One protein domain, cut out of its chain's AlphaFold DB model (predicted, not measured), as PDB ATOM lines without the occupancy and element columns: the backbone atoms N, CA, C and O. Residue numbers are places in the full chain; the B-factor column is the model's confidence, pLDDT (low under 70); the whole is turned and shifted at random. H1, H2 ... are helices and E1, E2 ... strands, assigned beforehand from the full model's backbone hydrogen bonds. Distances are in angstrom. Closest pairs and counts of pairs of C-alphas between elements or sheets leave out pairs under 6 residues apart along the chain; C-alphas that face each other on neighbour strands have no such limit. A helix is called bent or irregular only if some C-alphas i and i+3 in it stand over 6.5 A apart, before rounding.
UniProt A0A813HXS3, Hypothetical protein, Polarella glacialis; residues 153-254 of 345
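What this domain is: This is residues 153 to 254 of the 345 residues of the protein "Hypothetical protein" of Polarella glacialis (UniProt A0A813HXS3). A three-stranded antiparallel sheet has H1 slantwise and H3 lengthwise over one face, with H2 beside the strands on that same face. The hairpin of E2 and E3 reaches beyond the helices to Lys 218 at one end of the long axis; at the other end the unnamed stretch 232 to 248 loops out past Gly 240 and returns to the short H4, which packs on H1. The 102 printed residues hold four named helices and three named strands, in the order H1 E1 H2 H3 E2 E3 H4; the sheet's order is E1 - E3 - E2 and the class is mixed, helices and strands. The whole is only just compact, close to loose, with a radius of gyration of the C-alphas of 14.9 A, and elongated, with spans of 52 by 29 by 25 A.

How they stand to each other: H1, residues 153 to 171, is on the sheet of E1, residues 176 to 180, E3, residues 224 to 231, and E2, residues 206 to 213. Its height over the sheet is 11.4 A, and it runs slantwise to the strands, at 55 degrees to E1 on the local plane. H1 only just touches H2, residues 181 to 188, through its residues 157 to 161 alone; the closest C-alphas, of Val 157 and Phe 188, are 6.7 A apart. H3, residues 193 to 202, lies over E2 and along the strands, at 19 degrees on the local plane and a height over the sheet of 8.3 A; H1 and H3 on one face of the sheet make two layers, helices and sheet. E1, H2, H3 and E2 form a split strand-helix-strand unit, two strands running the same way with E3 between them, and its crossover is right-handed. E1 and E3 are antiparallel, with N 177 and O 230 2.9 A apart, within hydrogen-bond range; in the hairpin of E2 and E3, N 210 and O 227 are also 2.9 A apart. H4, residues 249 to 254, touches H1; the closest C-alphas, of Ala 170 and Leu 252, are 5.6 A apart. Every O i to N i+4 pair is within hydrogen-bond range in H2 and H4, against 12 of 15 in H1 and 5 of 6 in H3.

Where its parts are: H1 begins at C-alpha 153, (-9.076, 41.048, -16.560), measures 25.7 A and has a kink of 36 degrees near residue 162; it is only just irregular, C-alphas 164 and 167 being 6.6 A apart. E1 measures 13.6 A, H2 10.3 A, H3 14.9 A, E2 22.8 A and E3 21.8 A. H4, 8.7 A, ends at C-alpha 254, (14.854, 50.632, -17.138).

The domain as a whole: The C-alphas of Lys 218 and Gly 240, 52.4 A, are the two farthest apart. The printed part has no cut, and the link from E3 to H4 is long. The mean pLDDT of the printed part is 81.9; residues 190 to 193, 213 to 222 and 236 to 244 are under 70.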
ATOM      1  N   ARG A 153      -9.429  41.869 -15.396       84.12
ATOM      2  CA  ARG A 153      -9.076  41.048 -16.560       84.12
ATOM      3  C   ARG A 153      -8.055  41.748 -17.455       84.12
ATOM      4  O   ARG A 153      -7.080  41.114 -17.841       84.12
ATOM      5  N   GLN A 154      -8.257  43.027 -17.763       86.00
ATOM      6  CA  GLN A 154      -7.339  43.825 -18.577       86.00
ATOM      7  C   GLN A 154      -5.959  43.906 -17.924       86.00
ATOM      8  O   GLN A 154      -4.970  43.633 -18.595       86.00
ATOM      9  N   ARG A 155      -5.886  44.160 -16.610       87.88
ATOM     10  CA  ARG A 155      -4.625  44.124 -15.853       87.88
ATOM     11  C   ARG A 155      -3.920  42.770 -15.973       87.88
ATOM     12  O   ARG A 155      -2.732  42.733 -16.277       87.88
ATOM     13  N   ASN A 156      -4.644  41.663 -15.808       89.44
ATOM     14  CA  ASN A 156      -4.065  40.318 -15.893       89.44
ATOM     15  C   ASN A 156      -3.599  39.953 -17.310       89.44
ATOM     16  O   ASN A 156      -2.529  39.369 -17.482       89.44
ATOM     17  N   VAL A 157      -4.403  40.266 -18.331       89.75
ATOM     18  CA  VAL A 157      -4.050  40.018 -19.737       89.75
ATOM     19  C   VAL A 157      -2.845  40.867 -20.128       89.75
ATOM     20  O   VAL A 157      -1.904  40.340 -20.718       89.75
ATOM     21  N   TRP A 158      -2.830  42.141 -19.729       92.31
ATOM     22  CA  TRP A 158      -1.698  43.030 -19.948       92.31
ATOM     23  C   TRP A 158      -0.427  42.512 -19.279       92.31
ATOM     24  O   TRP A 158       0.582  42.376 -19.955       92.31
ATOM     25  N   ALA A 159      -0.469  42.134 -17.999       93.12
ATOM     26  CA  ALA A 159       0.702  41.598 -17.303       93.12
ATOM     27  C   ALA A 159       1.281  40.354 -18.005       93.12
ATOM     28  O   ALA A 159       2.498  40.225 -18.163       93.12
ATOM     29  N   LYS A 160       0.416  39.456 -18.498       92.88
ATOM     30  CA  LYS A 160       0.841  38.290 -19.289       92.88
ATOM     31  C   LYS A 160       1.463  38.698 -20.621       92.88
ATOM     32  O   LYS A 160       2.516  38.175 -20.985       92.88
ATOM     33  N   PHE A 161       0.834  39.615 -21.349       94.44
ATOM     34  CA  PHE A 161       1.345  40.123 -22.619       94.44
ATOM     35  C   PHE A 161       2.692  40.834 -22.434       94.44
ATOM     36  O   PHE A 161       3.668  40.483 -23.091       94.44
ATOM     37  N   PHE A 162       2.783  41.736 -21.460       95.19
ATOM     38  CA  PHE A 162       3.999  42.430 -21.057       95.19
ATOM     39  C   PHE A 162       5.139  41.448 -20.782       95.19
ATOM     40  O   PHE A 162       6.191  41.526 -21.410       95.19
ATOM     41  N   THR A 163       4.908  40.472 -19.904       95.81
ATOM     42  CA  THR A 163       5.941  39.512 -19.486       95.81
ATOM     43  C   THR A 163       6.377  38.590 -20.626       95.81
ATOM     44  O   THR A 163       7.552  38.244 -20.722       95.81
ATOM     45  N   SER A 164       5.448  38.180 -21.494       96.00
ATOM     46  CA  SER A 164       5.720  37.190 -22.547       96.00
ATOM     47  C   SER A 164       6.167  37.783 -23.882       96.00
ATOM     48  O   SER A 164       6.813  37.080 -24.659       96.00
ATOM     49  N   LYS A 165       5.818  39.041 -24.178       95.38
ATOM     50  CA  LYS A 165       6.079  39.688 -25.474       95.38
ATOM     51  C   LYS A 165       6.980  40.907 -25.368       95.38
ATOM     52  O   LYS A 165       7.947  40.979 -26.114       95.38
ATOM     53  N   LEU A 166       6.706  41.834 -24.449       95.75
ATOM     54  CA  LEU A 166       7.446  43.101 -24.382       95.75
ATOM     55  C   LEU A 166       8.760  42.959 -23.604       95.75
ATOM     56  O   LEU A 166       9.824  43.337 -24.088       95.75
ATOM     57  N   LEU A 167       8.708  42.348 -22.420       96.38
ATOM     58  CA  LEU A 167       9.855  42.215 -21.526       96.38
ATOM     59  C   LEU A 167      11.041  41.449 -22.151       96.38
ATOM     60  O   LEU A 167      12.175  41.898 -21.974       96.38
ATOM     61  N   PRO A 168      10.853  40.344 -22.904       97.25
ATOM     62  CA  PRO A 168      11.966  39.679 -23.584       97.25
ATOM     63  C   PRO A 168      12.661  40.581 -24.611       97.25
ATOM     64  O   PRO A 168      13.880  40.521 -24.751       97.25
ATOM     65  N   ILE A 169      11.904  41.452 -25.283       96.06
ATOM     66  CA  ILE A 169      12.430  42.398 -26.272       96.06
ATOM     67  C   ILE A 169      13.178  43.549 -25.582       96.06
ATOM     68  O   ILE A 169      14.274  43.922 -25.998       96.06
ATOM     69  N   ALA A 170      12.662  44.049 -24.458       95.62
ATOM     70  CA  ALA A 170      13.385  45.019 -23.635       95.62
ATOM     71  C   ALA A 170      14.707  44.450 -23.086       95.62
ATOM     72  O   ALA A 170      15.719  45.147 -23.052       95.62
ATOM     73  N   ARG A 171      14.741  43.162 -22.711       96.62
ATOM     74  CA  ARG A 171      15.953  42.484 -22.208       96.62
ATOM     75  C   ARG A 171      17.075  42.368 -23.235       96.62
ATOM     76  O   ARG A 171      18.226  42.245 -22.831       96.62
ATOM     77  N   ILE A 172      16.762  42.421 -24.530       95.00
ATOM     78  CA  ILE A 172      17.775  42.511 -25.592       95.00
ATOM     79  C   ILE A 172      18.120  43.961 -25.954       95.00
ATOM     80  O   ILE A 172      18.865  44.181 -26.900       95.00
ATOM     81  N   GLY A 173      17.606  44.943 -25.206       93.25
ATOM     82  CA  GLY A 173      17.907  46.363 -25.371       93.25
ATOM     83  C   GLY A 173      17.081  47.069 -26.446       93.25
ATOM     84  O   GLY A 173      17.434  48.181 -26.824       93.25
ATOM     85  N   ARG A 174      16.018  46.454 -26.977       93.06
ATOM     86  CA  ARG A 174      15.154  47.092 -27.984       93.06
ATOM     87  C   ARG A 174      14.047  47.904 -27.328       93.06
ATOM     88  O   ARG A 174      13.586  47.549 -26.250       93.06
ATOM     89  N   THR A 175      13.610  48.963 -28.003       93.12
ATOM     90  CA  THR A 175      12.562  49.893 -27.540       93.12
ATOM     91  C   THR A 175      11.237  49.749 -28.282       93.12
ATOM     92  O   THR A 175      10.286  50.471 -27.984       93.12
ATOM     93  N   LYS A 176      11.164  48.819 -29.241       93.44
ATOM     94  CA  LYS A 176       9.967  48.548 -30.033       93.44
ATOM     95  C   LYS A 176       9.833  47.077 -30.423       93.44
ATOM     96  O   LYS A 176      10.833  46.360 -30.513       93.44
ATOM     97  N   VAL A 177       8.602  46.637 -30.670       94.06
ATOM     98  CA  VAL A 177       8.275  45.311 -31.215       94.06
ATOM     99  C   VAL A 177       7.037  45.375 -32.103       94.06
ATOM    100  O   VAL A 177       6.031  45.975 -31.735       94.06
ATOM    101  N   GLU A 178       7.099  44.710 -33.254       93.25
ATOM    102  CA  GLU A 178       5.947  44.514 -34.132       93.25
ATOM    103  C   GLU A 178       5.285  43.161 -33.843       93.25
ATOM    104  O   GLU A 178       5.954  42.127 -33.759       93.25
ATOM    105  N   ILE A 179       3.965  43.166 -33.667       92.44
ATOM    106  CA  ILE A 179       3.165  41.974 -33.385       92.44
ATOM    107  C   ILE A 179       1.992  41.924 -34.356       92.44
ATOM    108  O   ILE A 179       1.255  42.896 -34.512       92.44
ATOM    109  N   ASP A 180       1.795  40.773 -34.991       89.75
ATOM    110  CA  ASP A 180       0.691  40.581 -35.923       89.75
ATOM    111  C   ASP A 180      -0.677  40.592 -35.208       89.75
ATOM    112  O   ASP A 180      -0.823  40.107 -34.080       89.75
ATOM    113  N   ASN A 181      -1.708  41.126 -35.877       88.12
ATOM    114  CA  ASN A 181      -3.064  41.221 -35.315       88.12
ATOM    115  C   ASN A 181      -3.623  39.845 -34.906       88.12
ATOM    116  O   ASN A 181      -4.337  39.729 -33.916       88.12
ATOM    117  N   VAL A 182      -3.265  38.767 -35.614       87.06
ATOM    118  CA  VAL A 182      -3.759  37.414 -35.302       87.06
ATOM    119  C   VAL A 182      -3.214  36.928 -33.954       87.06
ATOM    120  O   VAL A 182      -3.960  36.385 -33.138       87.06
ATOM    121  N   ALA A 183      -1.927  37.132 -33.685       88.00
ATOM    122  CA  ALA A 183      -1.284  36.831 -32.418       88.00
ATOM    123  C   ALA A 183      -1.867  37.697 -31.302       88.00
ATOM    124  O   ALA A 183      -2.147  37.189 -30.215       88.00
ATOM    125  N   LEU A 184      -2.113  38.974 -31.581       88.38
ATOM    126  CA  LEU A 184      -2.708  39.894 -30.623       88.38
ATOM    127  C   LEU A 184      -4.141  39.485 -30.244       88.38
ATOM    128  O   LEU A 184      -4.457  39.351 -29.061       88.38
ATOM    129  N   GLN A 185      -4.988  39.170 -31.227       86.12
ATOM    130  CA  GLN A 185      -6.360  38.699 -31.004       86.12
ATOM    131  C   GLN A 185      -6.410  37.412 -30.174       86.12
ATOM    132  O   GLN A 185      -7.298  37.265 -29.331       86.12
ATOM    133  N   ARG A 186      -5.439  36.505 -30.360       86.19
ATOM    134  CA  ARG A 186      -5.301  35.288 -29.540       86.19
ATOM    135  C   ARG A 186      -4.952  35.593 -28.085       86.19
ATOM    136  O   ARG A 186      -5.413  34.882 -27.200       86.19
ATOM    137  N   PHE A 187      -4.155  36.627 -27.821       84.38
ATOM    138  CA  PHE A 187      -3.806  37.024 -26.453       84.38
ATOM    139  C   PHE A 187      -4.966  37.719 -25.740       84.38
ATOM    140  O   PHE A 187      -5.243  37.441 -24.573       84.38
ATOM    141  N   PHE A 188      -5.653  38.613 -26.446       83.12
ATOM    142  CA  PHE A 188      -6.678  39.474 -25.869       83.12
ATOM    143  C   PHE A 188      -8.105  38.900 -25.983       83.12
ATOM    144  O   PHE A 188      -9.049  39.507 -25.474       83.12
ATOM    145  N   ASN A 189      -8.271  37.706 -26.573       75.06
ATOM    146  CA  ASN A 189      -9.544  36.989 -26.735       75.06
ATOM    147  C   ASN A 189     -10.671  37.898 -27.263       75.06
ATOM    148  O   ASN A 189     -11.663  38.135 -26.570       75.06
ATOM    149  N   CYS A 190     -10.493  38.387 -28.495       56.44
ATOM    150  CA  CYS A 190     -11.467  39.191 -29.250       56.44
ATOM    151  C   CYS A 190     -11.811  40.562 -28.635       56.44
ATOM    152  O   CYS A 190     -12.951  41.016 -28.741       56.44
ATOM    153  N   SER A 191     -10.841  41.228 -28.002       61.09
ATOM    154  CA  SER A 191     -10.981  42.664 -27.704       61.09
ATOM    155  C   SER A 191     -11.091  43.447 -29.018       61.09
ATOM    156  O   SER A 191     -10.511  43.019 -30.019       61.09
ATOM    157  N   ARG A 192     -11.827  44.567 -29.036       65.31
ATOM    158  CA  ARG A 192     -11.817  45.456 -30.209       65.31
ATOM    159  C   ARG A 192     -10.408  46.023 -30.385       65.31
ATOM    160  O   ARG A 192      -9.665  46.126 -29.413       65.31
ATOM    161  N   GLU A 193     -10.041  46.374 -31.616       67.25
ATOM    162  CA  GLU A 193      -8.696  46.890 -31.919       67.25
ATOM    163  C   GLU A 193      -8.331  48.107 -31.053       67.25
ATOM    164  O   GLU A 193      -7.236  48.193 -30.496       67.25
ATOM    165  N   ASP A 194      -9.310  48.970 -30.800       71.00
ATOM    166  CA  ASP A 194      -9.141  50.164 -29.972       71.00
ATOM    167  C   ASP A 194      -8.821  49.855 -28.496       71.00
ATOM    168  O   ASP A 194      -8.214  50.677 -27.800       71.00
ATOM    169  N   ASP A 195      -9.195  48.670 -28.001       80.69
ATOM    170  CA  ASP A 195      -9.089  48.335 -26.582       80.69
ATOM    171  C   ASP A 195      -7.633  48.135 -26.148       80.69
ATOM    172  O   ASP A 195      -7.238  48.640 -25.097       80.69
ATOM    173  N   PHE A 196      -6.801  47.429 -26.922       84.56
ATOM    174  CA  PHE A 196      -5.406  47.206 -26.511       84.56
ATOM    175  C   PHE A 196      -4.521  48.424 -26.775       84.56
ATOM    176  O   PHE A 196      -3.604  48.655 -25.993       84.56
ATOM    177  N   ALA A 197      -4.797  49.232 -27.807       87.19
ATOM    178  CA  ALA A 197      -4.066  50.478 -28.032       87.19
ATOM    179  C   ALA A 197      -4.334  51.469 -26.891       87.19
ATOM    180  O   ALA A 197      -3.443  52.195 -26.454       87.19
ATOM    181  N   LYS A 198      -5.562  51.472 -26.355       87.25
ATOM    182  CA  LYS A 198      -5.897  52.196 -25.127       87.25
ATOM    183  C   LYS A 198      -5.162  51.628 -23.909       87.25
ATOM    184  O   LYS A 198      -4.486  52.387 -23.228       87.25
ATOM    185  N   ILE A 199      -5.215  50.311 -23.680       89.00
ATOM    186  CA  ILE A 199      -4.512  49.669 -22.550       89.00
ATOM    187  C   ILE A 199      -3.000  49.941 -22.604       89.00
ATOM    188  O   ILE A 199      -2.399  50.212 -21.572       89.00
ATOM    189  N   ALA A 200      -2.381  49.881 -23.786       90.88
ATOM    190  CA  ALA A 200      -0.960  50.162 -23.961       90.88
ATOM    191  C   ALA A 200      -0.627  51.620 -23.611       90.88
ATOM    192  O   ALA A 200       0.293  51.862 -22.827       90.88
ATOM    193  N   ARG A 201      -1.424  52.581 -24.099       88.88
ATOM    194  CA  ARG A 201      -1.264  54.008 -23.774       88.88
ATOM    195  C   ARG A 201      -1.423  54.288 -22.283       88.88
ATOM    196  O   ARG A 201      -0.571  54.962 -21.713       88.88
ATOM    197  N   ASP A 202      -2.424  53.687 -21.638       88.12
ATOM    198  CA  ASP A 202      -2.629  53.769 -20.182       88.12
ATOM    199  C   ASP A 202      -1.420  53.220 -19.394       88.12
ATOM    200  O   ASP A 202      -1.250  53.498 -18.207       88.12
ATOM    201  N   LYS A 203      -0.559  52.432 -20.052       90.69
ATOM    202  CA  LYS A 203       0.659  51.821 -19.506       90.69
ATOM    203  C   LYS A 203       1.944  52.465 -20.010       90.69
ATOM    204  O   LYS A 203       3.015  51.882 -19.827       90.69
ATOM    205  N   ALA A 204       1.853  53.661 -20.598       91.19
ATOM    206  CA  ALA A 204       2.984  54.394 -21.159       91.19
ATOM    207  C   ALA A 204       3.734  53.611 -22.258       91.19
ATOM    208  O   ALA A 204       4.953  53.700 -22.379       91.19
ATOM    209  N   VAL A 205       3.003  52.814 -23.043       91.88
ATOM    210  CA  VAL A 205       3.510  52.106 -24.223       91.88
ATOM    211  C   VAL A 205       2.778  52.647 -25.451       91.88
ATOM    212  O   VAL A 205       1.557  52.529 -25.561       91.88
ATOM    213  N   GLY A 206       3.525  53.251 -26.373       91.75
ATOM    214  CA  GLY A 206       3.026  53.658 -27.681       91.75
ATOM    215  C   GLY A 206       2.535  52.444 -28.465       91.75
ATOM    216  O   GLY A 206       3.114  51.362 -28.377       91.75
ATOM    217  N   CYS A 207       1.436  52.602 -29.198       92.06
ATOM    218  CA  CYS A 207       0.863  51.548 -30.024       92.06
ATOM    219  C   CYS A 207       0.379  52.159 -31.335       92.06
ATOM    220  O   CYS A 207      -0.554  52.962 -31.338       92.06
ATOM    221  N   GLU A 208       1.028  51.780 -32.430       91.50
ATOM    222  CA  GLU A 208       0.721  52.260 -33.775       91.50
ATOM    223  C   GLU A 208       0.348  51.084 -34.672       91.50
ATOM    224  O   GLU A 208       0.981  50.026 -34.634       91.50
ATOM    225  N   THR A 209      -0.685  51.260 -35.492       90.38
ATOM    226  CA  THR A 209      -1.100  50.244 -36.458       90.38
ATOM    227  C   THR A 209      -0.280  50.394 -37.729       90.38
ATOM    228  O   THR A 209      -0.327  51.428 -38.392       90.38
ATOM    229  N   THR A 210       0.423  49.338 -38.118       87.06
ATOM    230  CA  THR A 210       1.126  49.251 -39.396       87.06
ATOM    231  C   THR A 210       0.350  48.312 -40.314       87.06
ATOM    232  O   THR A 210      -0.011  47.193 -39.949       87.06
ATOM    233  N   SER A 211       0.041  48.760 -41.530       82.25
ATOM    234  CA  SER A 211      -0.608  47.914 -42.534       82.25
ATOM    235  C   SER A 211       0.375  47.584 -43.643       82.25
ATOM    236  O   SER A 211       0.869  48.490 -44.314       82.25
ATOM    237  N   SER A 212       0.619  46.297 -43.880       76.75
ATOM    238  CA  SER A 212       1.414  45.846 -45.022       76.75
ATOM    239  C   SER A 212       0.559  45.027 -45.986       76.75
ATOM    240  O   SER A 212      -0.266  44.191 -45.597       76.75
ATOM    241  N   ARG A 213       0.738  45.269 -47.289       69.12
ATOM    242  CA  ARG A 213       0.200  44.381 -48.323       69.12
ATOM    243  C   ARG A 213       1.194  43.250 -48.530       69.12
ATOM    244  O   ARG A 213       2.322  43.490 -48.947       69.12
ATOM    245  N   ARG A 214       0.774  42.002 -48.305       61.44
ATOM    246  CA  ARG A 214       1.576  40.857 -48.746       61.44
ATOM    247  C   ARG A 214       1.540  40.790 -50.270       61.44
ATOM    248  O   ARG A 214       0.532  40.387 -50.854       61.44
ATOM    249  N   THR A 215       2.659  41.102 -50.911       55.12
ATOM    250  CA  THR A 215       2.919  40.714 -52.297       55.12
ATOM    251  C   THR A 215       3.049  39.190 -52.344       55.12
ATOM    252  O   THR A 215       4.087  38.593 -52.078       55.12
ATOM    253  N   GLY A 216       1.931  38.504 -52.588       55.34
ATOM    254  CA  GLY A 216       1.961  37.077 -52.889       55.34
ATOM    255  C   GLY A 216       2.647  36.854 -54.237       55.34
ATOM    256  O   GLY A 216       2.364  37.584 -55.182       55.34
ATOM    257  N   ALA A 217       3.465  35.804 -54.348       53.88
ATOM    258  CA  ALA A 217       4.244  35.439 -55.541       53.88
ATOM    259  C   ALA A 217       3.431  35.182 -56.838       53.88
ATOM    260  O   ALA A 217       3.987  34.721 -57.826       53.88
ATOM    261  N   LYS A 218       2.112  35.435 -56.855       60.72
ATOM    262  CA  LYS A 218       1.222  35.229 -58.013       60.72
ATOM    263  C   LYS A 218       0.144  36.312 -58.195       60.72
ATOM    264  O   LYS A 218      -0.899  36.023 -58.772       60.72
ATOM    265  N   GLY A 219       0.316  37.525 -57.659       52.94
ATOM    266  CA  GLY A 219      -0.581  38.664 -57.948       52.94
ATOM    267  C   GLY A 219      -2.040  38.543 -57.466       52.94
ATOM    268  O   GLY A 219      -2.794  39.507 -57.544       52.94
ATOM    269  N   ARG A 220      -2.461  37.403 -56.904       54.97
ATOM    270  CA  ARG A 220      -3.746  37.267 -56.209       54.97
ATOM    271  C   ARG A 220      -3.565  37.761 -54.780       54.97
ATOM    272  O   ARG A 220      -3.010  37.046 -53.944       54.97
ATOM    273  N   GLY A 221      -3.953  39.016 -54.554       52.06
ATOM    274  CA  GLY A 221      -3.751  39.754 -53.311       52.06
ATOM    275  C   GLY A 221      -4.117  38.934 -52.079       52.06
ATOM    276  O   GLY A 221      -5.285  38.634 -51.836       52.06
ATOM    277  N   LYS A 222      -3.105  38.578 -51.283       58.91
ATOM    278  CA  LYS A 222      -3.335  38.193 -49.892       58.91
ATOM    279  C   LYS A 222      -3.732  39.483 -49.173       58.91
ATOM    280  O   LYS A 222      -3.077  40.503 -49.377       58.91
ATOM    281  N   GLY A 223      -4.840  39.443 -48.432       70.00
ATOM    282  CA  GLY A 223      -5.424  40.612 -47.772       70.00
ATOM    283  C   GLY A 223      -4.416  41.416 -46.943       70.00
ATOM    284  O   GLY A 223      -3.338  40.922 -46.605       70.00
ATOM    285  N   LEU A 224      -4.779  42.665 -46.639       75.81
ATOM    286  CA  LEU A 224      -4.011  43.540 -45.753       75.81
ATOM    287  C   LEU A 224      -3.723  42.812 -44.436       75.81
ATOM    288  O   LEU A 224      -4.644  42.334 -43.771       75.81
ATOM    289  N   ILE A 225      -2.442  42.699 -44.088       79.44
ATOM    290  CA  ILE A 225      -2.041  42.246 -42.759       79.44
ATOM    291  C   ILE A 225      -1.898  43.501 -41.914       79.44
ATOM    292  O   ILE A 225      -1.071  44.366 -42.207       79.44
ATOM    293  N   HIS A 226      -2.730  43.583 -40.884       86.81
ATOM    294  CA  HIS A 226      -2.580  44.564 -39.826       86.81
ATOM    295  C   HIS A 226      -1.586  44.013 -38.804       86.81
ATOM    296  O   HIS A 226      -1.740  42.892 -38.306       86.81
ATOM    297  N   SER A 227      -0.566  44.802 -38.522       90.75
ATOM    298  CA  SER A 227       0.388  44.604 -37.446       90.75
ATOM    299  C   SER A 227       0.294  45.788 -36.493       90.75
ATOM    300  O   SER A 227      -0.198  46.860 -36.847       90.75
ATOM    301  N   TYR A 228       0.771  45.586 -35.275       92.00
ATOM    302  CA  TYR A 228       0.832  46.616 -34.253       92.00
ATOM    303  C   TYR A 228       2.271  46.776 -33.790       92.00
ATOM    304  O   TYR A 228       2.900  45.810 -33.353       92.00
ATOM    305  N   CYS A 229       2.785  47.997 -33.896       92.62
ATOM    306  CA  CYS A 229       4.080  48.390 -33.373       92.62
ATOM    307  C   CYS A 229       3.890  48.921 -31.952       92.62
ATOM    308  O   CYS A 229       3.254  49.953 -31.748       92.62
ATOM    309  N   PHE A 230       4.421  48.197 -30.969       93.44
ATOM    310  CA  PHE A 230       4.483  48.645 -29.583       93.44
ATOM    311  C   PHE A 230       5.840  49.294 -29.338       93.44
ATOM    312  O   PHE A 230       6.856  48.634 -29.551       93.44
ATOM    313  N   SER A 231       5.868  50.541 -28.872       93.25
ATOM    314  CA  SER A 231       7.094  51.304 -28.613       93.25
ATOM    315  C   SER A 231       7.104  51.909 -27.207       93.25
ATOM    316  O   SER A 231       6.067  52.235 -26.637       93.25
ATOM    317  N   TRP A 232       8.285  52.035 -26.609       93.62
ATOM    318  CA  TRP A 232       8.475  52.666 -25.294       93.62
ATOM    319  C   TRP A 232       9.658  53.643 -25.279       93.62
ATOM    320  O   TRP A 232      10.188  53.948 -24.219       93.62
ATOM    321  N   ASN A 233      10.070  54.139 -26.450       84.69
ATOM    322  CA  ASN A 233      11.075  55.199 -26.606       84.69
ATOM    323  C   ASN A 233      10.509  56.599 -26.312       84.69
ATOM    324  O   ASN A 233      11.186  57.414 -25.697       84.69
ATOM    325  N   ASN A 234       9.255  56.851 -26.691       71.19
ATOM    326  CA  ASN A 234       8.591  58.145 -26.549       71.19
ATOM    327  C   ASN A 234       7.559  58.091 -25.424       71.19
ATOM    328  O   ASN A 234       6.351  58.173 -25.658       71.19
ATOM    329  N   ILE A 235       8.031  57.914 -24.188       71.38
ATOM    330  CA  ILE A 235       7.146  58.036 -23.032       71.38
ATOM    331  C   ILE A 235       6.847  59.520 -22.827       71.38
ATOM    332  O   ILE A 235       7.534  60.211 -22.080       71.38
ATOM    333  N   SER A 236       5.804  60.005 -23.497       59.53
ATOM    334  CA  SER A 236       5.125  61.215 -23.057       59.53
ATOM    335  C   SER A 236       4.365  60.831 -21.794       59.53
ATOM    336  O   SER A 236       3.310  60.193 -21.858       59.53
ATOM    337  N   LEU A 237       4.967  61.094 -20.632       56.75
ATOM    338  CA  LEU A 237       4.254  61.004 -19.366       56.75
ATOM    339  C   LEU A 237       3.128  62.030 -19.461       56.75
ATOM    340  O   LEU A 237       3.375  63.221 -19.319       56.75
ATOM    341  N   ALA A 238       1.908  61.581 -19.759       55.22
ATOM    342  CA  ALA A 238       0.746  62.437 -19.600       55.22
ATOM    343  C   ALA A 238       0.777  62.957 -18.157       55.22
ATOM    344  O   ALA A 238       0.911  62.151 -17.228       55.22
ATOM    345  N   ASP A 239       0.741  64.281 -17.998       43.91
ATOM    346  CA  ASP A 239       0.890  64.965 -16.716       43.91
ATOM    347  C   ASP A 239       0.027  64.281 -15.643       43.91
ATOM    348  O   ASP A 239      -1.203  64.297 -15.699       43.91
ATOM    349  N   GLY A 240       0.678  63.609 -14.686       54.00
ATOM    350  CA  GLY A 240       0.013  62.920 -13.573       54.00
ATOM    351  C   GLY A 240      -0.135  61.395 -13.676       54.00
ATOM    352  O   GLY A 240      -0.784  60.806 -12.809       54.00
ATOM    353  N   ALA A 241       0.465  60.717 -14.662       55.22
ATOM    354  CA  ALA A 241       0.483  59.252 -14.691       55.22
ATOM    355  C   ALA A 241       1.218  58.675 -13.461       55.22
ATOM    356  O   ALA A 241       2.430  58.819 -13.298       55.22
ATOM    357  N   ILE A 242       0.468  58.010 -12.578       53.88
ATOM    358  CA  ILE A 242       0.979  57.406 -11.344       53.88
ATOM    359  C   ILE A 242       1.965  56.279 -11.703       53.88
ATOM    360  O   ILE A 242       1.565  55.189 -12.106       53.88
ATOM    361  N   LEU A 243       3.263  56.528 -11.497       58.44
ATOM    362  CA  LEU A 243       4.391  55.617 -11.777       58.44
ATOM    363  C   LEU A 243       4.438  54.344 -10.904       58.44
ATOM    364  O   LEU A 243       5.415  53.600 -10.955       58.44
ATOM    365  N   HIS A 244       3.419  54.092 -10.079       67.19
ATOM    366  CA  HIS A 244       3.405  52.973  -9.131       67.19
ATOM    367  C   HIS A 244       2.767  51.692  -9.677       67.19
ATOM    368  O   HIS A 244       2.849  50.657  -9.019       67.19
ATOM    369  N   GLU A 245       2.120  51.721 -10.846       80.50
ATOM    370  CA  GLU A 245       1.590  50.484 -11.423       80.50
ATOM    371  C   GLU A 245       2.714  49.650 -12.076       80.50
ATOM    372  O   GLU A 245       3.538  50.203 -12.808       80.50
ATOM    373  N   PRO A 246       2.747  48.319 -11.859       87.50
ATOM    374  CA  PRO A 246       3.710  47.440 -12.514       87.50
ATOM    375  C   PRO A 246       3.367  47.227 -13.995       87.50
ATOM    376  O   PRO A 246       2.240  47.482 -14.443       87.50
ATOM    377  N   CYS A 247       4.323  46.675 -14.742       90.88
ATOM    378  CA  CYS A 247       4.219  46.358 -16.166       90.88
ATOM    379  C   CYS A 247       3.999  47.602 -17.040       90.88
ATOM    380  O   CYS A 247       3.054  47.656 -17.831       90.88
ATOM    381  N   THR A 248       4.853  48.613 -16.890       92.00
ATOM    382  CA  THR A 248       4.755  49.897 -17.610       92.00
ATOM    383  C   THR A 248       5.896  50.097 -18.605       92.00
ATOM    384  O   THR A 248       6.937  49.443 -18.525       92.00
ATOM    385  N   GLY A 249       5.732  51.045 -19.532       90.69
ATOM    386  CA  GLY A 249       6.803  51.470 -20.436       90.69
ATOM    387  C   GLY A 249       8.069  51.916 -19.698       90.69
ATOM    388  O   GLY A 249       9.176  51.625 -20.142       90.69
ATOM    389  N   VAL A 250       7.927  52.531 -18.518       91.38
ATOM    390  CA  VAL A 250       9.062  52.962 -17.684       91.38
ATOM    391  C   VAL A 250       9.876  51.768 -17.181       91.38
ATOM    392  O   VAL A 250      11.106  51.814 -17.186       91.38
ATOM    393  N   GLU A 251       9.221  50.675 -16.783       93.38
ATOM    394  CA  GLU A 251       9.924  49.434 -16.438       93.38
ATOM    395  C   GLU A 251      10.666  48.856 -17.648       93.38
ATOM    396  O   GLU A 251      11.816  48.437 -17.510       93.38
ATOM    397  N   LEU A 252      10.052  48.879 -18.838       94.69
ATOM    398  CA  LEU A 252      10.716  48.433 -20.067       94.69
ATOM    399  C   LEU A 252      11.948  49.289 -20.375       94.69
ATOM    400  O   LEU A 252      12.993  48.726 -20.684       94.69
ATOM    401  N   LEU A 253      11.874  50.614 -20.225       92.81
ATOM    402  CA  LEU A 253      13.023  51.505 -20.412       92.81
ATOM    403  C   LEU A 253      14.153  51.231 -19.421       92.81
ATOM    404  O   LEU A 253      15.310  51.158 -19.832       92.81
ATOM    405  N   LYS A 254      13.842  51.019 -18.136       93.00
ATOM    406  CA  LYS A 254      14.854  50.632 -17.138       93.00
ATOM    407  C   LYS A 254      15.542  49.327 -17.539       93.00
ATOM    408  O   LYS A 254      16.767  49.245 -17.528       93.00
TER     409      LYS A 254